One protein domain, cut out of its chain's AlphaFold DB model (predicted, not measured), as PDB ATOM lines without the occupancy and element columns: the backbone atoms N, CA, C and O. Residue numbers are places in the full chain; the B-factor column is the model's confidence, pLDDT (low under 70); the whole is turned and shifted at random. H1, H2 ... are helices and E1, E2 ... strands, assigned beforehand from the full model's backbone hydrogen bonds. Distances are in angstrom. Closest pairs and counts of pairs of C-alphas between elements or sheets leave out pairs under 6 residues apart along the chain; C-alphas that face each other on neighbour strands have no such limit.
ATOM      1  N   ASN A  72     -27.952  86.821  40.427       57.59
ATOM      2  CA  ASN A  72     -27.124  87.780  39.674       57.59
ATOM      3  C   ASN A  72     -27.862  88.524  38.541       57.59
ATOM      4  O   ASN A  72     -27.742  89.741  38.426       57.59
ATOM      5  N   ALA A  73     -28.636  87.817  37.709       52.38
ATOM      6  CA  ALA A  73     -29.336  88.433  36.576       52.38
ATOM      7  C   ALA A  73     -30.469  89.384  37.003       52.38
ATOM      8  O   ALA A  73     -30.793  90.303  36.262       52.38
ATOM      9  N   LYS A  74     -31.030  89.190  38.201       56.06
ATOM     10  CA  LYS A  74     -32.088  90.031  38.780       56.06
ATOM     11  C   LYS A  74     -31.553  91.197  39.605       56.06
ATOM     12  O   LYS A  74     -32.329  92.042  40.032       56.06
ATOM     13  N   LEU A  75     -30.243  91.234  39.859       54.53
ATOM     14  CA  LEU A  75     -29.591  92.378  40.501       54.53
ATOM     15  C   LEU A  75     -29.413  93.535  39.501       54.53
ATOM     16  O   LEU A  75     -29.489  94.698  39.885       54.53
ATOM     17  N   LEU A  76     -29.240  93.221  38.210       49.09
ATOM     18  CA  LEU A  76     -29.198  94.199  37.123       49.09
ATOM     19  C   LEU A  76     -30.595  94.803  36.907       49.09
ATOM     20  O   LEU A  76     -31.508  94.115  36.462       49.09
ATOM     21  N   GLY A  77     -30.750  96.090  37.221       42.78
ATOM     22  CA  GLY A  77     -32.028  96.806  37.115       42.78
ATOM     23  C   GLY A  77     -32.879  96.796  38.389       42.78
ATOM     24  O   GLY A  77     -33.984  97.332  38.375       42.78
ATOM     25  N   ASN A  78     -32.380  96.230  39.496       49.50
ATOM     26  CA  ASN A  78     -33.039  96.340  40.796       49.50
ATOM     27  C   ASN A  78     -32.771  97.732  41.406       49.50
ATOM     28  O   ASN A  78     -31.610  98.045  41.668       49.50
ATOM     29  N   PRO A  79     -33.802  98.554  41.683       46.09
ATOM     30  CA  PRO A  79     -33.627  99.912  42.206       46.09
ATOM     31  C   PRO A  79     -33.028  99.958  43.621       46.09
ATOM     32  O   PRO A  79     -32.572 101.010  44.056       46.09
ATOM     33  N   ILE A  80     -33.028  98.831  44.344       45.44
ATOM     34  CA  ILE A  80     -32.513  98.722  45.717       45.44
ATOM     35  C   ILE A  80     -30.993  98.511  45.729       45.44
ATOM     36  O   ILE A  80     -30.335  98.846  46.713       45.44
ATOM     37  N   LEU A  81     -30.412  97.982  44.648       53.78
ATOM     38  CA  LEU A  81     -28.965  97.859  44.538       53.78
ATOM     39  C   LEU A  81     -28.415  99.090  43.827       53.78
ATOM     40  O   LEU A  81     -28.691  99.269  42.640       53.78
ATOM     41  N   PRO A  82     -27.626  99.935  44.512       59.59
ATOM     42  CA  PRO A  82     -26.987 101.070  43.874       59.59
ATOM     43  C   PRO A  82     -25.953 100.544  42.874       59.59
ATOM     44  O   PRO A  82     -24.818 100.207  43.208       59.59
ATOM     45  N   LEU A  83     -26.382 100.418  41.623       63.31
ATOM     46  CA  LEU A  83     -25.512 100.312  40.469       63.31
ATOM     47  C   LEU A  83     -25.316 101.714  39.918       63.31
ATOM     48  O   LEU A  83     -26.264 102.478  39.753       63.31
ATOM     49  N   GLU A  84     -24.069 102.044  39.627       70.06
ATOM     50  CA  GLU A  84     -23.746 103.237  38.868       70.06
ATOM     51  C   GLU A  84     -23.523 102.837  37.415       70.06
ATOM     52  O   GLU A  84     -22.745 101.927  37.126       70.06
ATOM     53  N   PHE A  85     -24.213 103.506  36.500       77.75
ATOM     54  CA  PHE A  85     -24.062 103.288  35.070       77.75
ATOM     55  C   PHE A  85     -23.261 104.448  34.498       77.75
ATOM     56  O   PHE A  85     -23.730 105.584  34.487       77.75
ATOM     57  N   LEU A  86     -22.046 104.157  34.044       83.38
ATOM     58  CA  LEU A  86     -21.278 105.094  33.238       83.38
ATOM     59  C   LEU A  86     -21.559 104.816  31.765       83.38
ATOM     60  O   LEU A  86     -21.608 103.659  31.360       83.38
ATOM     61  N   SER A  87     -21.688 105.859  30.961       86.62
ATOM     62  CA  SER A  87     -21.683 105.733  29.505       86.62
ATOM     63  C   SER A  87     -20.339 106.191  28.966       86.62
ATOM     64  O   SER A  87     -19.761 107.165  29.452       86.62
ATOM     65  N   THR A  88     -19.832 105.506  27.945       89.50
ATOM     66  CA  THR A  88     -18.758 106.081  27.132       89.50
ATOM     67  C   THR A  88     -19.280 107.303  26.390       89.50
ATOM     68  O   THR A  88     -20.471 107.404  26.109       89.50
ATOM     69  N   VAL A  89     -18.370 108.167  25.942       90.88
ATOM     70  CA  VAL A  89     -18.690 109.068  24.828       90.88
ATOM     71  C   VAL A  89     -19.149 108.255  23.601       90.88
ATOM     72  O   VAL A  89     -18.732 107.094  23.459       90.88
ATOM     73  N   PRO A  90     -19.971 108.827  22.703       92.88
ATOM     74  CA  PRO A  90     -20.352 108.184  21.450       92.88
ATOM     75  C   PRO A  90     -19.132 107.689  20.666       92.88
ATOM     76  O   PRO A  90     -18.179 108.436  20.440       92.88
ATOM     77  N   ARG A  91     -19.154 106.420  20.248       86.69
ATOM     78  CA  ARG A  91     -18.027 105.790  19.544       86.69
ATOM     79  C   ARG A  91     -18.335 105.610  18.058       86.69
ATOM     80  O   ARG A  91     -19.287 104.892  17.737       86.69
ATOM     81  N   PRO A  92     -17.534 106.177  17.137       89.44
ATOM     82  CA  PRO A  92     -17.673 105.913  15.705       89.44
ATOM     83  C   PRO A  92     -17.617 104.416  15.379       89.44
ATOM     84  O   PRO A  92     -18.415 103.925  14.584       89.44
ATOM     85  N   GLU A  93     -16.754 103.668  16.073       88.75
ATOM     86  CA  GLU A  93     -16.589 102.219  15.897       88.75
ATOM     87  C   GLU A  93     -17.828 101.424  16.336       88.75
ATOM     88  O   GLU A  93     -18.031 100.293  15.902       88.75
ATOM     89  N   LEU A  94     -18.690 102.022  17.166       87.69
ATOM     90  CA  LEU A  94     -19.973 101.458  17.585       87.69
ATOM     91  C   LEU A  94     -21.161 102.088  16.842       87.69
ATOM     92  O   LEU A  94     -22.294 102.007  17.325       87.69
ATOM     93  N   SER A  95     -20.921 102.702  15.678       91.75
ATOM     94  CA  SER A  95     -21.928 103.419  14.880       91.75
ATOM     95  C   SER A  95     -22.573 104.587  15.636       91.75
ATOM     96  O   SER A  95     -23.783 104.790  15.572       91.75
ATOM     97  N   GLY A  96     -21.770 105.331  16.401       92.06
ATOM     98  CA  GLY A  96     -22.213 106.488  17.182       92.06
ATOM     99  C   GLY A  96     -22.926 106.136  18.488       92.06
ATOM    100  O   GLY A  96     -23.435 107.028  19.159       92.06
ATOM    101  N   ARG A  97     -22.977 104.857  18.871       91.19
ATOM    102  CA  ARG A  97     -23.582 104.437  20.140       91.19
ATOM    103  C   ARG A  97     -22.655 104.702  21.320       91.19
ATOM    104  O   ARG A  97     -21.430 104.643  21.197       91.19
ATOM    105  N   GLU A  98     -23.277 104.914  22.470       90.25
ATOM    106  CA  GLU A  98     -22.623 104.870  23.771       90.25
ATOM    107  C   GLU A  98     -22.651 103.442  24.316       90.25
ATOM    108  O   GLU A  98     -23.653 102.728  24.195       90.25
ATOM    109  N   ALA A  99     -21.542 103.015  24.914       86.19
ATOM    110  CA  ALA A  99     -21.467 101.755  25.630       86.19
ATOM    111  C   ALA A  99     -21.682 102.006  27.125       86.19
ATOM    112  O   ALA A  99     -20.954 102.774  27.757       86.19
ATOM    113  N   VAL A 100     -22.679 101.329  27.692       84.69
ATOM    114  CA  VAL A 100     -22.993 101.410  29.119       84.69
ATOM    115  C   VAL A 100     -22.105 100.443  29.901       84.69
ATOM    116  O   VAL A 100     -22.082  99.244  29.628       84.69
ATOM    117  N   HIS A 101     -21.425 100.970  30.912       84.50
ATOM    118  CA  HIS A 101     -20.550 100.264  31.837       84.50
ATOM    119  C   HIS A 101     -21.177 100.287  33.240       84.50
ATOM    120  O   HIS A 101     -21.052 101.286  33.960       84.50
ATOM    121  N   PRO A 102     -21.881  99.215  33.650       79.94
ATOM    122  CA  PRO A 102     -22.413  99.108  35.001       79.94
ATOM    123  C   PRO A 102     -21.285  98.885  36.010       79.94
ATOM    124  O   PRO A 102     -20.338  98.139  35.751       79.94
ATOM    125  N   ARG A 103     -21.409  99.485  37.196       79.88
ATOM    126  CA  ARG A 103     -20.473  99.318  38.313       79.88
ATOM    127  C   ARG A 103     -21.210  99.167  39.634       79.88
ATOM    128  O   ARG A 103     -22.252  99.777  39.855       79.88
ATOM    129  N   GLY A 104     -20.641  98.359  40.522       74.81
ATOM    130  CA  GLY A 104     -21.168  98.186  41.868       74.81
ATOM    131  C   GLY A 104     -20.900  99.411  42.726       74.81
ATOM    132  O   GLY A 104     -19.737  99.702  42.993       74.81
ATOM    133  N   LYS A 105     -21.951 100.083  43.199       81.00
ATOM    134  CA  LYS A 105     -21.876 101.193  44.161       81.00
ATOM    135  C   LYS A 105     -22.384 100.746  45.537       81.00
ATOM    136  O   LYS A 105     -23.162 101.415  46.202       81.00
ATOM    137  N   VAL A 106     -21.914  99.580  45.958       77.44
ATOM    138  CA  VAL A 106     -22.153  98.976  47.275       77.44
ATOM    139  C   VAL A 106     -20.811  98.733  47.956       77.44
ATOM    140  O   VAL A 106     -19.772  98.716  47.290       77.44
ATOM    141  N   LEU A 107     -20.816  98.496  49.270       77.00
ATOM    142  CA  LEU A 107     -19.638  97.948  49.945       77.00
ATOM    143  C   LEU A 107     -19.191  96.685  49.188       77.00
ATOM    144  O   LEU A 107     -20.051  95.912  48.774       77.00
ATOM    145  N   VAL A 108     -17.879  96.491  48.981       76.19
ATOM    146  CA  VAL A 108     -17.285  95.404  48.153       76.19
ATOM    147  C   VAL A 108     -17.376  95.629  46.630       76.19
ATOM    148  O   VAL A 108     -16.726  94.935  45.845       76.19
ATOM    149  N   GLY A 109     -18.120  96.638  46.180       74.12
ATOM    150  CA  GLY A 109     -18.170  97.053  44.782       74.12
ATOM    151  C   GLY A 109     -18.739  95.986  43.843       74.12
ATOM    152  O   GLY A 109     -19.782  95.375  44.098       74.12
ATOM    153  N   ALA A 110     -18.069  95.784  42.706       69.94
ATOM    154  CA  ALA A 110     -18.542  94.899  41.641       69.94
ATOM    155  C   ALA A 110     -18.546  93.410  42.030       69.94
ATOM    156  O   ALA A 110     -19.346  92.654  41.482       69.94
ATOM    157  N   ASP A 111     -17.707  92.981  42.980       62.38
ATOM    158  CA  ASP A 111     -17.641  91.575  43.416       62.38
ATOM    159  C   ASP A 111     -18.966  91.109  44.045       62.38
ATOM    160  O   ASP A 111     -19.379  89.962  43.878       62.38
ATOM    161  N   LEU A 112     -19.693  92.037  44.675       52.84
ATOM    162  CA  LEU A 112     -20.997  91.768  45.274       52.84
ATOM    163  C   LEU A 112     -22.165  91.851  44.285       52.84
ATOM    164  O   LEU A 112     -23.134  91.103  44.398       52.84
ATOM    165  N   SER A 113     -22.091  92.781  43.336       49.69
ATOM    166  CA  SER A 113     -23.265  93.265  42.593       49.69
ATOM    167  C   SER A 113     -23.282  92.890  41.112       49.69
ATOM    168  O   SER A 113     -24.353  92.857  40.510       49.69
TER     169      SER A 113
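AT A GLANCE: This is residues 72 to 113 of the 383 residues of the protein "GMC_OxRdtase_N domain-containing protein" of Zymoseptoria tritici ST99CH_1E4 (UniProt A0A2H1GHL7). A narrow antiparallel hairpin of two strands, E1 and E2, has a long loop, residues 88 to 99, at one end and two one-turn helices, H1 and H2, near the other. The loop and the strands together make the long axis. The printed part has 42 residues, with two named helices and two named strands in the order H1, E1, E2, H2; the sheet's order is E1 - E2. The class is mixed, helices and strands, with 18 residues, under half, in named elements. The whole is loose, with a radius of gyration of the C-alphas of 12.5 A, and elongated, spanning 34 by 18 by 14 A.

IN THESE COORDINATES: H1, residues 72 to 75, begins with C-alpha 72 at (-27.124, 87.780, 39.674). E1 holds residues 83 to 87 and is 12.8 A long from first to last C-alpha. E2, residues 100 to 104, is 13.3 A long and begins with C-alpha 100 at (-22.993, 101.410, 29.119). H2, residues 110 to 113, ends with C-alpha 113 at (-23.265, 93.265, 42.593).

HOW THE PARTS SIT: H1 and H2 are close but not clearly touching, their closest C-alphas, those of Leu 75 and Ser 113, being 6.7 A apart. H1 and E2 are apart. E1 and E2 form a hairpin, antiparallel at 153 degrees, with N 84 and O 103 at 2.9 A and N 101 and O 86 at 2.7 A, within hydrogen-bond range. The closest C-alphas of E2 and H2, those of Gly 104 and Ala 110, are 4.2 A apart. H1 and H2 are too short for an O i to N i+4 pair; each has its one O i to N i+3 pair within range.

THE WHOLE: The C-alphas farthest apart, those of Ser 95 and Leu 107, are 35.6 A apart. The printed part has no cut. The link from E1 to E2 is long, with 12 residues. Mean pLDDT of the printed part is 72.6; residues 72 to 83 and 110 to 113 are under 70.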